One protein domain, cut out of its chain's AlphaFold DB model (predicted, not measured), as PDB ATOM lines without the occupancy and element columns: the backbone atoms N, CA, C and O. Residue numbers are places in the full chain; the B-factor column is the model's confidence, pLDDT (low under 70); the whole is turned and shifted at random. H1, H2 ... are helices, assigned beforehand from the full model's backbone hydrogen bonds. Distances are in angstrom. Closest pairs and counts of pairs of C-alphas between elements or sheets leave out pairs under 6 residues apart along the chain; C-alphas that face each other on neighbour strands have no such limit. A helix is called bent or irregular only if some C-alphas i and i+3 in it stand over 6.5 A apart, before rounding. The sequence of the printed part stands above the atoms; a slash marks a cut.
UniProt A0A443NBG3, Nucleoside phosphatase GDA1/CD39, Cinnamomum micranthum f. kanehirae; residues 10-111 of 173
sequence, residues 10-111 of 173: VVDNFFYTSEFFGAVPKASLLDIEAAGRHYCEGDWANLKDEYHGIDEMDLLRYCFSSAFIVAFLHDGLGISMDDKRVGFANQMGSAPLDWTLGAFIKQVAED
ATOM      1  N   VAL A  10      -8.406 -91.263 -12.514       86.12
ATOM      2  CA  VAL A  10      -8.527 -90.269 -13.561       86.12
ATOM      3  C   VAL A  10      -9.659 -90.701 -14.496       86.12
ATOM      4  O   VAL A  10      -9.680 -91.843 -14.961       86.12
ATOM      5  N   VAL A  11     -10.609 -89.793 -14.719       88.94
ATOM      6  CA  VAL A  11     -11.901 -90.040 -15.384       88.94
ATOM      7  C   VAL A  11     -12.045 -89.202 -16.669       88.94
ATOM      8  O   VAL A  11     -11.162 -88.406 -17.005       88.94
ATOM      9  N   ASP A  12     -13.151 -89.389 -17.392       88.56
ATOM     10  CA  ASP A  12     -13.569 -88.591 -18.555       88.56
ATOM     11  C   ASP A  12     -12.510 -88.466 -19.668       88.56
ATOM     12  O   ASP A  12     -11.947 -89.457 -20.128       88.56
ATOM     13  N   ASN A  13     -12.228 -87.245 -20.136       88.62
ATOM     14  CA  ASN A  13     -11.340 -86.975 -21.273       88.62
ATOM     15  C   ASN A  13      -9.934 -87.561 -21.091       88.62
ATOM     16  O   ASN A  13      -9.282 -87.968 -22.058       88.62
ATOM     17  N   PHE A  14      -9.465 -87.616 -19.845       90.94
ATOM     18  CA  PHE A  14      -8.181 -88.213 -19.515       90.94
ATOM     19  C   PHE A  14      -8.219 -89.744 -19.611       90.94
ATOM     20  O   PHE A  14      -7.228 -90.344 -20.026       90.94
ATOM     21  N   PHE A  15      -9.357 -90.374 -19.297       94.00
ATOM     22  CA  PHE A  15      -9.572 -91.799 -19.541       94.00
ATOM     23  C   PHE A  15      -9.559 -92.110 -21.041       94.00
ATOM     24  O   PHE A  15      -8.762 -92.944 -21.444       94.00
ATOM     25  N   TYR A  16     -10.345 -91.412 -21.869       93.81
ATOM     26  CA  TYR A  16     -10.432 -91.716 -23.308       93.81
ATOM     27  C   TYR A  16      -9.096 -91.547 -24.039       93.81
ATOM     28  O   TYR A  16      -8.718 -92.381 -24.857       93.81
ATOM     29  N   THR A  17      -8.330 -90.508 -23.698       95.31
ATOM     30  CA  THR A  17      -6.976 -90.332 -24.247       95.31
ATOM     31  C   THR A  17      -6.049 -91.472 -23.818       95.31
ATOM     32  O   THR A  17      -5.288 -91.995 -24.624       95.31
ATOM     33  N   SER A  18      -6.113 -91.882 -22.552       94.25
ATOM     34  CA  SER A  18      -5.286 -92.988 -22.052       94.25
ATOM     35  C   SER A  18      -5.720 -94.333 -22.640       94.25
ATOM     36  O   SER A  18      -4.881 -95.189 -22.901       94.25
ATOM     37  N   GLU A  19      -7.015 -94.518 -22.885       95.19
ATOM     38  CA  GLU A  19      -7.579 -95.686 -23.560       95.19
ATOM     39  C   GLU A  19      -7.087 -95.782 -25.004       95.19
ATOM     40  O   GLU A  19      -6.620 -96.846 -25.408       95.19
ATOM     41  N   PHE A  20      -7.090 -94.665 -25.736       95.19
ATOM     42  CA  PHE A  20      -6.552 -94.586 -27.094       95.19
ATOM     43  C   PHE A  20      -5.096 -95.075 -27.178       95.19
ATOM     44  O   PHE A  20      -4.750 -95.838 -28.076       95.19
ATOM     45  N   PHE A  21      -4.258 -94.716 -26.199       95.12
ATOM     46  CA  PHE A  21      -2.862 -95.166 -26.126       95.12
ATOM     47  C   PHE A  21      -2.665 -96.550 -25.485       95.12
ATOM     48  O   PHE A  21      -1.528 -96.971 -25.278       95.12
ATOM     49  N   GLY A  22      -3.738 -97.265 -25.130       94.00
ATOM     50  CA  GLY A  22      -3.639 -98.565 -24.459       94.00
ATOM     51  C   GLY A  22      -3.055 -98.494 -23.041       94.00
ATOM     52  O   GLY A  22      -2.513 -99.476 -22.541       94.00
ATOM     53  N   ALA A  23      -3.163 -97.340 -22.380       92.88
ATOM     54  CA  ALA A  23      -2.594 -97.042 -21.063       92.88
ATOM     55  C   ALA A  23      -3.576 -97.278 -19.890       92.88
ATOM     56  O   ALA A  23      -3.304 -96.950 -18.732       92.88
ATOM     57  N   VAL A  24      -4.736 -97.869 -20.178       92.25
ATOM     58  CA  VAL A  24      -5.744 -98.287 -19.193       92.25
ATOM     59  C   VAL A  24      -5.519 -99.745 -18.756       92.25
ATOM     60  O   VAL A  24      -5.077-100.569 -19.552       92.25
ATOM     61  N   PRO A  25      -5.830-100.116 -17.495       91.00
ATOM     62  CA  PRO A  25      -6.402 -99.278 -16.438       91.00
ATOM     63  C   PRO A  25      -5.350 -98.523 -15.611       91.00
ATOM     64  O   PRO A  25      -5.714 -97.763 -14.714       91.00
ATOM     65  N   LYS A  26      -4.053 -98.773 -15.833       90.94
ATOM     66  CA  LYS A  26      -2.946 -98.147 -15.100       90.94
ATOM     67  C   LYS A  26      -1.736 -97.970 -16.001       90.94
ATOM     68  O   LYS A  26      -1.294 -98.933 -16.623       90.94
ATOM     69  N   ALA A  27      -1.140 -96.792 -15.919       91.88
ATOM     70  CA  ALA A  27       0.110 -96.441 -16.570       91.88
ATOM     71  C   ALA A  27       0.855 -95.404 -15.724       91.88
ATOM     72  O   ALA A  27       0.256 -94.750 -14.867       91.88
ATOM     73  N   SER A  28       2.162 -95.280 -15.939       94.12
ATOM     74  CA  SER A  28       2.922 -94.134 -15.435       94.12
ATOM     75  C   SER A  28       2.754 -92.932 -16.368       94.12
ATOM     76  O   SER A  28       2.383 -93.091 -17.533       94.12
ATOM     77  N   LEU A  29       3.054 -91.723 -15.886       94.88
ATOM     78  CA  LEU A  29       3.030 -90.538 -16.752       94.88
ATOM     79  C   LEU A  29       4.125 -90.603 -17.825       94.88
ATOM     80  O   LEU A  29       3.922 -90.066 -18.907       94.88
ATOM     81  N   LEU A  30       5.230 -91.319 -17.569       96.19
ATOM     82  CA  LEU A  30       6.243 -91.633 -18.587       96.19
ATOM     83  C   LEU A  30       5.666 -92.435 -19.755       96.19
ATOM     84  O   LEU A  30       6.007 -92.165 -20.903       96.19
ATOM     85  N   ASP A  31       4.794 -93.406 -19.476       95.19
ATOM     86  CA  ASP A  31       4.182 -94.223 -20.528       95.19
ATOM     87  C   ASP A  31       3.261 -93.357 -21.410       95.19
ATOM     88  O   ASP A  31       3.315 -93.444 -22.637       95.19
ATOM     89  N   ILE A  32       2.474 -92.464 -20.790       95.62
ATOM     90  CA  ILE A  32       1.611 -91.503 -21.500       95.62
ATOM     91  C   ILE A  32       2.443 -90.502 -22.310       95.62
ATOM     92  O   ILE A  32       2.113 -90.223 -23.459       95.62
ATOM     93  N   GLU A  33       3.523 -89.970 -21.735       97.06
ATOM     94  CA  GLU A  33       4.427 -89.040 -22.416       97.06
ATOM     95  C   GLU A  33       5.077 -89.698 -23.637       97.06
ATOM     96  O   GLU A  33       5.109 -89.102 -24.714       97.06
ATOM     97  N   ALA A  34       5.574 -90.928 -23.490       97.12
ATOM     98  CA  ALA A  34       6.216 -91.661 -24.573       97.12
ATOM     99  C   ALA A  34       5.233 -91.965 -25.711       97.12
ATOM    100  O   ALA A  34       5.554 -91.714 -26.875       97.12
ATOM    101  N   ALA A  35       4.029 -92.447 -25.386       96.56
ATOM    102  CA  ALA A  35       2.984 -92.713 -26.373       96.56
ATOM    103  C   ALA A  35       2.514 -91.425 -27.067       96.56
ATOM    104  O   ALA A  35       2.429 -91.374 -28.295       96.56
ATOM    105  N   GLY A  36       2.287 -90.360 -26.294       97.06
ATOM    106  CA  GLY A  36       1.900 -89.050 -26.806       97.06
ATOM    107  C   GLY A  36       2.956 -88.449 -27.728       97.06
ATOM    108  O   GLY A  36       2.624 -87.993 -28.817       97.06
ATOM    109  N   ARG A  37       4.238 -88.509 -27.347       97.50
ATOM    110  CA  ARG A  37       5.353 -88.042 -28.186       97.50
ATOM    111  C   ARG A  37       5.420 -88.810 -29.499       97.50
ATOM    112  O   ARG A  37       5.475 -88.181 -30.549       97.50
ATOM    113  N   HIS A  38       5.361 -90.141 -29.439       96.00
ATOM    114  CA  HIS A  38       5.375 -90.977 -30.636       96.00
ATOM    115  C   HIS A  38       4.221 -90.631 -31.590       96.00
ATOM    116  O   HIS A  38       4.430 -90.492 -32.791       96.00
ATOM    117  N   TYR A  39       3.023 -90.417 -31.044       96.25
ATOM    118  CA  TYR A  39       1.851 -90.012 -31.814       96.25
ATOM    119  C   TYR A  39       1.984 -88.604 -32.412       96.25
ATOM    120  O   TYR A  39       1.695 -88.401 -33.588       96.25
ATOM    121  N   CYS A  40       2.461 -87.630 -31.630       96.31
ATOM    122  CA  CYS A  40       2.668 -86.247 -32.071       96.31
ATOM    123  C   CYS A  40       3.721 -86.107 -33.184       96.31
ATOM    124  O   CYS A  40       3.690 -85.129 -33.927       96.31
ATOM    125  N   GLU A  41       4.670 -87.041 -33.277       95.75
ATOM    126  CA  GLU A  41       5.683 -87.088 -34.340       95.75
ATOM    127  C   GLU A  41       5.145 -87.694 -35.651       95.75
ATOM    128  O   GLU A  41       5.807 -87.606 -36.688       95.75
ATOM    129  N   GLY A  42       3.955 -88.304 -35.621       93.88
ATOM    130  CA  GLY A  42       3.323 -88.933 -36.773       93.88
ATOM    131  C   GLY A  42       2.857 -87.935 -37.836       93.88
ATOM    132  O   GLY A  42       2.332 -86.863 -37.536       93.88
ATOM    133  N   ASP A  43       3.006 -88.313 -39.108       95.25
ATOM    134  CA  ASP A  43       2.427 -87.555 -40.219       95.25
ATOM    135  C   ASP A  43       0.901 -87.710 -40.247       95.25
ATOM    136  O   ASP A  43       0.367 -88.811 -40.095       95.25
ATOM    137  N   TRP A  44       0.195 -86.609 -40.498       93.94
ATOM    138  CA  TRP A  44      -1.265 -86.583 -40.469       93.94
ATOM    139  C   TRP A  44      -1.924 -87.558 -41.451       93.94
ATOM    140  O   TRP A  44      -2.958 -88.145 -41.133       93.94
ATOM    141  N   ALA A  45      -1.353 -87.755 -42.643       94.56
ATOM    142  CA  ALA A  45      -1.906 -88.698 -43.608       94.56
ATOM    143  C   ALA A  45      -1.777 -90.143 -43.107       94.56
ATOM    144  O   ALA A  45      -2.732 -90.910 -43.223       94.56
ATOM    145  N   ASN A  46      -0.639 -90.480 -42.493       94.31
ATOM    146  CA  ASN A  46      -0.397 -91.805 -41.925       94.31
ATOM    147  C   ASN A  46      -1.297 -92.069 -40.715       94.31
ATOM    148  O   ASN A  46      -1.895 -93.134 -40.628       94.31
ATOM    149  N   LEU A  47      -1.454 -91.084 -39.823       94.31
ATOM    150  CA  LEU A  47      -2.326 -91.208 -38.651       94.31
ATOM    151  C   LEU A  47      -3.783 -91.472 -39.048       94.31
ATOM    152  O   LEU A  47      -4.464 -92.272 -38.412       94.31
ATOM    153  N   LYS A  48      -4.272 -90.838 -40.118       94.38
ATOM    154  CA  LYS A  48      -5.631 -91.093 -40.615       94.38
ATOM    155  C   LYS A  48      -5.806 -92.478 -41.226       94.38
ATOM    156  O   LYS A  48      -6.891 -93.042 -41.115       94.38
ATOM    157  N   ASP A  49      -4.773 -93.007 -41.872       94.25
ATOM    158  CA  ASP A  49      -4.797 -94.360 -42.435       94.25
ATOM    159  C   ASP A  49      -4.763 -95.420 -41.321       94.25
ATOM    160  O   ASP A  49      -5.607 -96.321 -41.266       94.25
ATOM    161  N   GLU A  50      -3.851 -95.243 -40.363       93.88
ATOM    162  CA  GLU A  50      -3.683 -96.125 -39.207       93.88
ATOM    163  C   GLU A  50      -4.947 -96.172 -38.333       93.88
ATOM    164  O   GLU A  50      -5.391 -97.251 -37.935       93.88
ATOM    165  N   TYR A  51      -5.580 -95.018 -38.102       93.44
ATOM    166  CA  TYR A  51      -6.736 -94.871 -37.216       93.44
ATOM    167  C   TYR A  51      -8.036 -94.512 -37.956       93.44
ATOM    168  O   TYR A  51      -8.854 -93.743 -37.453       93.44
ATOM    169  N   HIS A  52      -8.274 -95.107 -39.127       89.75
ATOM    170  CA  HIS A  52      -9.435 -94.836 -39.995       89.75
ATOM    171  C   HIS A  52     -10.827 -95.052 -39.356       89.75
ATOM    172  O   HIS A  52     -11.837 -94.643 -39.926       89.75
ATOM    173  N   GLY A  53     -10.908 -95.717 -38.198       90.75
ATOM    174  CA  GLY A  53     -12.148 -95.921 -37.437       90.75
ATOM    175  C   GLY A  53     -12.453 -94.841 -36.392       90.75
ATOM    176  O   GLY A  53     -13.481 -94.933 -35.722       90.75
ATOM    177  N   ILE A  54     -11.569 -93.855 -36.223       93.38
ATOM    178  CA  ILE A  54     -11.685 -92.788 -35.223       93.38
ATOM    179  C   ILE A  54     -12.060 -91.478 -35.919       93.38
ATOM    180  O   ILE A  54     -11.600 -91.195 -37.024       93.38
ATOM    181  N   ASP A  55     -12.900 -90.674 -35.263       94.19
ATOM    182  CA  ASP A  55     -13.267 -89.352 -35.761       94.19
ATOM    183  C   ASP A  55     -12.031 -88.450 -35.931       94.19
ATOM    184  O   ASP A  55     -11.154 -88.377 -35.065       94.19
ATOM    185  N   GLU A  56     -11.968 -87.731 -37.053       93.81
ATOM    186  CA  GLU A  56     -10.819 -86.886 -37.396       93.81
ATOM    187  C   GLU A  56     -10.578 -85.793 -36.339       93.81
ATOM    188  O   GLU A  56      -9.430 -85.457 -36.040       93.81
ATOM    189  N   MET A  57     -11.640 -85.274 -35.711       92.00
ATOM    190  CA  MET A  57     -11.507 -84.270 -34.656       92.00
ATOM    191  C   MET A  57     -10.926 -84.853 -33.371       92.00
ATOM    192  O   MET A  57     -10.260 -84.124 -32.636       92.00
ATOM    193  N   ASP A  58     -11.155 -86.132 -33.086       92.44
ATOM    194  CA  ASP A  58     -10.558 -86.804 -31.933       92.44
ATOM    195  C   ASP A  58      -9.076 -87.096 -32.172       92.44
ATOM    196  O   ASP A  58      -8.252 -86.813 -31.299       92.44
ATOM    197  N   LEU A  59      -8.712 -87.512 -33.390       94.50
ATOM    198  CA  LEU A  59      -7.309 -87.659 -33.792       94.50
ATOM    199  C   LEU A  59      -6.526 -86.348 -33.632       94.50
ATOM    200  O   LEU A  59      -5.449 -86.329 -33.033       94.50
ATOM    201  N   LEU A  60      -7.097 -85.216 -34.060       94.38
ATOM    202  CA  LEU A  60      -6.470 -83.899 -33.877       94.38
ATOM    203  C   LEU A  60      -6.215 -83.546 -32.401       94.38
ATOM    204  O   LEU A  60      -5.334 -82.738 -32.102       94.38
ATOM    205  N   ARG A  61      -6.987 -84.116 -31.467       95.44
ATOM    206  CA  ARG A  61      -6.900 -83.790 -30.039       95.44
ATOM    207  C   ARG A  61      -5.863 -84.623 -29.305       95.44
ATOM    208  O   ARG A  61      -5.265 -84.095 -28.376       95.44
ATOM    209  N   TYR A  62      -5.609 -85.876 -29.687       96.12
ATOM    210  CA  TYR A  62      -4.805 -86.792 -28.863       96.12
ATOM    211  C   TYR A  62      -3.365 -86.333 -28.603       96.12
ATOM    212  O   TYR A  62      -2.850 -86.543 -27.500       96.12
ATOM    213  N   CYS A  63      -2.736 -85.637 -29.553       96.81
ATOM    214  CA  CYS A  63      -1.412 -85.055 -29.326       96.81
ATOM    215  C   CYS A  63      -1.445 -83.988 -28.215       96.81
ATOM    216  O   CYS A  63      -0.680 -84.048 -27.253       96.81
ATOM    217  N   PHE A  64      -2.386 -83.044 -28.286       96.88
ATOM    218  CA  PHE A  64      -2.545 -82.036 -27.237       96.88
ATOM    219  C   PHE A  64      -2.999 -82.661 -25.912       96.88
ATOM    220  O   PHE A  64      -2.457 -82.333 -24.861       96.88
ATOM    221  N   SER A  65      -3.971 -83.574 -25.955       97.00
ATOM    222  CA  SER A  65      -4.539 -84.208 -24.766       97.00
ATOM    223  C   SER A  65      -3.496 -85.005 -23.988       97.00
ATOM    224  O   SER A  65      -3.460 -84.897 -22.766       97.00
ATOM    225  N   SER A  66      -2.619 -85.762 -24.659       96.69
ATOM    226  CA  SER A  66      -1.534 -86.495 -23.984       96.69
ATOM    227  C   SER A  66      -0.544 -85.556 -23.298       96.69
ATOM    228  O   SER A  66      -0.250 -85.736 -22.116       96.69
ATOM    229  N   ALA A  67      -0.096 -84.505 -23.990       97.56
ATOM    230  CA  ALA A  67       0.783 -83.494 -23.406       97.56
ATOM    231  C   ALA A  67       0.120 -82.776 -22.218       97.56
ATOM    232  O   ALA A  67       0.744 -82.570 -21.176       97.56
ATOM    233  N   PHE A  68      -1.165 -82.435 -22.347       97.31
ATOM    234  CA  PHE A  68      -1.931 -81.781 -21.295       97.31
ATOM    235  C   PHE A  68      -2.139 -82.685 -20.076       97.31
ATOM    236  O   PHE A  68      -2.012 -82.198 -18.957       97.31
ATOM    237  N   ILE A  69      -2.394 -83.986 -20.257       95.50
ATOM    238  CA  ILE A  69      -2.478 -84.957 -19.152       95.50
ATOM    239  C   ILE A  69      -1.184 -84.953 -18.342       95.50
ATOM    240  O   ILE A  69      -1.231 -84.830 -17.118       95.50
ATOM    241  N   VAL A  70      -0.035 -85.055 -19.015       96.00
ATOM    242  CA  VAL A  70       1.273 -85.079 -18.349       96.00
ATOM    243  C   VAL A  70       1.517 -83.766 -17.610       96.00
ATOM    244  O   VAL A  70       1.775 -83.794 -16.408       96.00
ATOM    245  N   ALA A  71       1.344 -82.621 -18.275       97.12
ATOM    246  CA  ALA A  71       1.542 -81.308 -17.659       97.12
ATOM    247  C   ALA A  71       0.593 -81.074 -16.469       97.12
ATOM    248  O   ALA A  71       0.997 -80.591 -15.414       97.12
ATOM    249  N   PHE A  72      -0.679 -81.446 -16.600       94.69
ATOM    250  CA  PHE A  72      -1.662 -81.258 -15.541       94.69
ATOM    251  C   PHE A  72      -1.364 -82.136 -14.318       94.69
ATOM    252  O   PHE A  72      -1.385 -81.647 -13.189       94.69
ATOM    253  N   LEU A  73      -1.068 -83.422 -14.526       92.69
ATOM    254  CA  LEU A  73      -0.844 -84.367 -13.432       92.69
ATOM    255  C   LEU A  73       0.534 -84.188 -12.779       92.69
ATOM    256  O   LEU A  73       0.623 -84.188 -11.549       92.69
ATOM    257  N   HIS A  74       1.592 -84.004 -13.569       94.44
ATOM    258  CA  HIS A  74       2.947 -83.824 -13.050       94.44
ATOM    259  C   HIS A  74       3.174 -82.397 -12.546       94.44
ATOM    260  O   HIS A  74       3.393 -82.194 -11.352       94.44
ATOM    261  N   ASP A  75       3.065 -81.397 -13.421       93.81
ATOM    262  CA  ASP A  75       3.421 -80.013 -13.075       93.81
ATOM    263  C   ASP A  75       2.323 -79.328 -12.254       93.81
ATOM    264  O   ASP A  75       2.606 -78.541 -11.350       93.81
ATOM    265  N   GLY A  76       1.058 -79.636 -12.555       92.62
ATOM    266  CA  GLY A  76      -0.095 -79.066 -11.864       92.62
ATOM    267  C   GLY A  76      -0.363 -79.706 -10.503       92.62
ATOM    268  O   GLY A  76      -0.578 -78.992  -9.524       92.62
ATOM    269  N   LEU A  77      -0.360 -81.042 -10.427       90.88
ATOM    270  CA  LEU A  77      -0.746 -81.789  -9.223       90.88
ATOM    271  C   LEU A  77       0.423 -82.438  -8.464       90.88
ATOM    272  O   LEU A  77       0.218 -82.940  -7.355       90.88
ATOM    273  N   GLY A  78       1.641 -82.406  -9.009       91.06
ATOM    274  CA  GLY A  78       2.837 -82.928  -8.346       91.06
ATOM    275  C   GLY A  78       2.920 -84.456  -8.299       91.06
ATOM    276  O   GLY A  78       3.525 -85.002  -7.377       91.06
ATOM    277  N   ILE A  79       2.280 -85.161  -9.237       90.81
ATOM    278  CA  ILE A  79       2.392 -86.622  -9.363       90.81
ATOM    279  C   ILE A  79       3.729 -86.958 -10.027       90.81
ATOM    280  O   ILE A  79       4.055 -86.389 -11.060       90.81
ATOM    281  N   SER A  80       4.499 -87.892  -9.458       92.81
ATOM    282  CA  SER A  80       5.796 -88.284 -10.030       92.81
ATOM    283  C   SER A  80       5.636 -88.956 -11.395       92.81
ATOM    284  O   SER A  80       4.692 -89.718 -11.610       92.81
ATOM    285  N   MET A  81       6.590 -88.728 -12.300       94.75
ATOM    286  CA  MET A  81       6.557 -89.268 -13.666       94.75
ATOM    287  C   MET A  81       6.483 -90.806 -13.710       94.75
ATOM    288  O   MET A  81       5.806 -91.382 -14.560       94.75
ATOM    289  N   ASP A  82       7.140 -91.476 -12.765       94.19
ATOM    290  CA  ASP A  82       7.210 -92.931 -12.607       94.19
ATOM    291  C   ASP A  82       6.073 -93.525 -11.753       94.19
ATOM    292  O   ASP A  82       5.987 -94.747 -11.583       94.19
ATOM    293  N   ASP A  83       5.178 -92.689 -11.218       88.69
ATOM    294  CA  ASP A  83       4.139 -93.127 -10.290       88.69
ATOM    295  C   ASP A  83       3.030 -93.921 -11.000       88.69
ATOM    296  O   ASP A  83       2.167 -93.376 -11.687       88.69
ATOM    297  N   LYS A  84       3.008 -95.238 -10.775       86.56
ATOM    298  CA  LYS A  84       1.994 -96.166 -11.315       86.56
ATOM    299  C   LYS A  84       0.728 -96.275 -10.457       86.56
ATOM    300  O   LYS A  84      -0.073 -97.199 -10.634       86.56
ATOM    301  N   ARG A  85       0.552 -95.400  -9.461       84.56
ATOM    302  CA  ARG A  85      -0.663 -95.375  -8.627       84.56
ATOM    303  C   ARG A  85      -1.845 -94.714  -9.323       84.56
ATOM    304  O   ARG A  85      -2.964 -94.928  -8.859       84.56
ATOM    305  N   VAL A  86      -1.602 -93.945 -10.385       87.81
ATOM    306  CA  VAL A  86      -2.648 -93.316 -11.191       87.81
ATOM    307  C   VAL A  86      -3.437 -94.404 -11.918       87.81
ATOM    308  O   VAL A  86      -2.893 -95.168 -12.715       87.81
ATOM    309  N   GLY A  87      -4.718 -94.520 -11.582       90.81
ATOM    310  CA  GLY A  87      -5.664 -95.357 -12.308       90.81
ATOM    311  C   GLY A  87      -6.431 -94.534 -13.333       90.81
ATOM    312  O   GLY A  87      -6.742 -93.379 -13.071       90.81
ATOM    313  N   PHE A  88      -6.787 -95.140 -14.457       90.88
ATOM    314  CA  PHE A  88      -7.635 -94.550 -15.488       90.88
ATOM    315  C   PHE A  88      -8.896 -95.404 -15.625       90.88
ATOM    316  O   PHE A  88      -8.803 -96.596 -15.925       90.88
ATOM    317  N   ALA A  89     -10.067 -94.817 -15.372       90.81
ATOM    318  CA  ALA A  89     -11.354 -95.503 -15.488       90.81
ATOM    319  C   ALA A  89     -12.497 -94.501 -15.699       90.81
ATOM    320  O   ALA A  89     -12.508 -93.465 -15.049       90.81
ATOM    321  N   ASN A  90     -13.491 -94.831 -16.530       91.12
ATOM    322  CA  ASN A  90     -14.736 -94.054 -16.664       91.12
ATOM    323  C   ASN A  90     -15.967 -94.742 -16.042       91.12
ATOM    324  O   ASN A  90     -17.045 -94.156 -15.994       91.12
ATOM    325  N   GLN A  91     -15.828 -95.981 -15.567       89.25
ATOM    326  CA  GLN A  91     -16.933 -96.769 -15.030       89.25
ATOM    327  C   GLN A  91     -16.468 -97.724 -13.930       89.25
ATOM    328  O   GLN A  91     -15.330 -98.197 -13.920       89.25
ATOM    329  N   MET A  92     -17.376 -98.030 -13.006       84.31
ATOM    330  CA  MET A  92     -17.206 -99.042 -11.971       84.31
ATOM    331  C   MET A  92     -18.422 -99.968 -11.984       84.31
ATOM    332  O   MET A  92     -19.540 -99.565 -11.662       84.31
ATOM    333  N   GLY A  93     -18.210-101.226 -12.379       85.75
ATOM    334  CA  GLY A  93     -19.319-102.135 -12.667       85.75
ATOM    335  C   GLY A  93     -20.144-101.612 -13.845       85.75
ATOM    336  O   GLY A  93     -19.594-101.359 -14.910       85.75
ATOM    337  N   SER A  94     -21.451-101.439 -13.645       83.31
ATOM    338  CA  SER A  94     -22.369-100.872 -14.644       83.31
ATOM    339  C   SER A  94     -22.611 -99.368 -14.479       83.31
ATOM    340  O   SER A  94     -23.459 -98.818 -15.179       83.31
ATOM    341  N   ALA A  95     -21.951 -98.713 -13.519       85.69
ATOM    342  CA  ALA A  95     -22.191 -97.313 -13.191       85.69
ATOM    343  C   ALA A  95     -21.059 -96.415 -13.723       85.69
ATOM    344  O   ALA A  95     -19.886 -96.755 -13.528       85.69
ATOM    345  N   PRO A  96     -21.377 -95.269 -14.352       88.62
ATOM    346  CA  PRO A  96     -20.367 -94.294 -14.753       88.62
ATOM    347  C   PRO A  96     -19.700 -93.675 -13.516       88.62
ATOM    348  O   PRO A  96     -20.361 -93.360 -12.525       88.62
ATOM    349  N   LEU A  97     -18.379 -93.510 -13.572       89.31
ATOM    350  CA  LEU A  97     -17.595 -92.814 -12.553       89.31
ATOM    351  C   LEU A  97     -17.576 -91.322 -12.870       89.31
ATOM    352  O   LEU A  97     -16.657 -90.833 -13.516       89.31
ATOM    353  N   ASP A  98     -18.598 -90.620 -12.398       90.06
ATOM    354  CA  ASP A  98     -18.793 -89.202 -12.677       90.06
ATOM    355  C   ASP A  98     -19.376 -88.471 -11.451       90.06
ATOM    356  O   ASP A  98     -19.987 -89.073 -10.559       90.06
ATOM    357  N   TRP A  99     -19.196 -87.151 -11.388       92.00
ATOM    358  CA  TRP A  99     -19.732 -86.293 -10.328       92.00
ATOM    359  C   TRP A  99     -21.262 -86.359 -10.255       92.00
ATOM    360  O   TRP A  99     -21.833 -86.186  -9.176       92.00
ATOM    361  N   THR A 100     -21.925 -86.655 -11.376       91.88
ATOM    362  CA  THR A 100     -23.377 -86.851 -11.462       91.88
ATOM    363  C   THR A 100     -23.857 -87.992 -10.563       91.88
ATOM    364  O   THR A 100     -24.838 -87.829  -9.833       91.88
ATOM    365  N   LEU A 101     -23.126 -89.112 -10.519       90.12
ATOM    366  CA  LEU A 101     -23.420 -90.227  -9.617       90.12
ATOM    367  C   LEU A 101     -23.269 -89.807  -8.149       90.12
ATOM    368  O   LEU A 101     -24.116 -90.129  -7.316       90.12
ATOM    369  N   GLY A 102     -22.219 -89.047  -7.828       90.69
ATOM    370  CA  GLY A 102     -22.011 -88.509  -6.481       90.69
ATOM    371  C   GLY A 102     -23.132 -87.559  -6.046       90.69
ATOM    372  O   GLY A 102     -23.614 -87.648  -4.915       90.69
ATOM    373  N   ALA A 103     -23.590 -86.691  -6.949       91.62
ATOM    374  CA  ALA A 103     -24.710 -85.787  -6.704       91.62
ATOM    375  C   ALA A 103     -26.018 -86.553  -6.458       91.62
ATOM    376  O   ALA A 103     -26.741 -86.239  -5.513       91.62
ATOM    377  N   PHE A 104     -26.283 -87.593  -7.253       90.94
ATOM    378  CA  PHE A 104     -27.439 -88.465  -7.065       90.94
ATOM    379  C   PHE A 104     -27.409 -89.170  -5.703       90.94
ATOM    380  O   PHE A 104     -28.386 -89.109  -4.960       90.94
ATOM    381  N   ILE A 105     -26.273 -89.774  -5.333       91.19
ATOM    382  CA  ILE A 105     -26.107 -90.431  -4.027       91.19
ATOM    383  C   ILE A 105     -26.348 -89.435  -2.891       91.19
ATOM    384  O   ILE A 105     -27.064 -89.756  -1.945       91.19
ATOM    385  N   LYS A 106     -25.789 -88.220  -2.990       93.00
ATOM    386  CA  LYS A 106     -26.007 -87.160  -1.998       93.00
ATOM    387  C   LYS A 106     -27.491 -86.817  -1.867       93.00
ATOM    388  O   LYS A 106     -27.993 -86.747  -0.753       93.00
ATOM    389  N   GLN A 107     -28.186 -86.635  -2.986       90.44
ATOM    390  CA  GLN A 107     -29.599 -86.268  -2.991       90.44
ATOM    391  C   GLN A 107     -30.484 -87.360  -2.375       90.44
ATOM    392  O   GLN A 107     -31.347 -87.056  -1.558       90.44
ATOM    393  N   VAL A 108     -30.240 -88.625  -2.722       90.00
ATOM    394  CA  VAL A 108     -30.987 -89.767  -2.170       90.00
ATOM    395  C   VAL A 108     -30.680 -89.981  -0.685       90.00
ATOM    396  O   VAL A 108     -31.563 -90.358   0.077       90.00
ATOM    397  N   ALA A 109     -29.444 -89.727  -0.248       90.69
ATOM    398  CA  ALA A 109     -29.070 -89.827   1.162       90.69
ATOM    399  C   ALA A 109     -29.680 -88.709   2.028       90.69
ATOM    400  O   ALA A 109     -29.951 -88.937   3.205       90.69
ATOM    401  N   GLU A 110     -29.880 -87.514   1.464       88.44
ATOM    402  CA  GLU A 110     -30.491 -86.367   2.152       88.44
ATOM    403  C   GLU A 110     -32.024 -86.468   2.248       88.44
ATOM    404  O   GLU A 110     -32.596 -85.941   3.201       88.44
ATOM    405  N   ASP A 111     -32.686 -87.163   1.316       71.31
ATOM    406  CA  ASP A 111     -34.146 -87.358   1.306       71.31
ATOM    407  C   ASP A 111     -34.522 -88.833   1.036       71.31
ATOM    408  O   ASP A 111     -34.942 -89.185  -0.071       71.31
TER     409      ASP A 111
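This is residues 10 to 111 of the 173 residues of the protein "Nucleoside phosphatase GDA1/CD39" of Cinnamomum micranthum f. kanehirae (UniProt A0A443NBG3). What shape appears? Crossing H1 and slanting H2 pack on the long, kinked H4, with H3 near its beginning; residues 99 to 111, with H5, stick out as an arm. What is printed? The printed part has 102 residues with five named helices, H1 to H5, and no named strand: all helix, loose, radius of gyration of the C-alphas 16.0 A, spanning 55 by 32 by 21 A.

Where are the helices? H1 is residues 12 to 20, from C-alpha (-13.569, -88.591, -18.555), 12.6 A long; H2 29 to 40, 15.9 A; H3 44 to 50, 9.9 A; H4 56 to 76, 28.8 A; H5 99 to 110, 16.5 A, to (-30.491, -86.367, 2.152). Is H4 straight? It has a kink of 38 degrees near residue 64, and is only just irregular: C-alphas 60 and 63 are 6.9 A apart.

What touches H4? H1 touches its residues 62 to 69 alone, closest C-alphas Thr 17 and Tyr 62, 6.2 A. H2 touches it, closest C-alphas Cys 40 and Cys 63, 5.1 A, at a shallow tilt of 32 degrees, only just short of steep, opposite ways. H3 only just touches its residues 56 to 59 alone, with 3 pairs of C-alphas within 8 A, closest Lys 48 and Glu 56, 7.4 A. Are the backbones bonded? Every O i to N i+4 pair is within hydrogen-bond range in H1, H2, H3 and H5, and 15 of 17 in H4.

How far does it reach? The C-alphas farthest apart, Asp 43 and Asp 111, are 55.3 A apart. Is it continuous? The printed part has no cut, the link H4 to H5 is long, and no printed residue is under 70 in pLDDT.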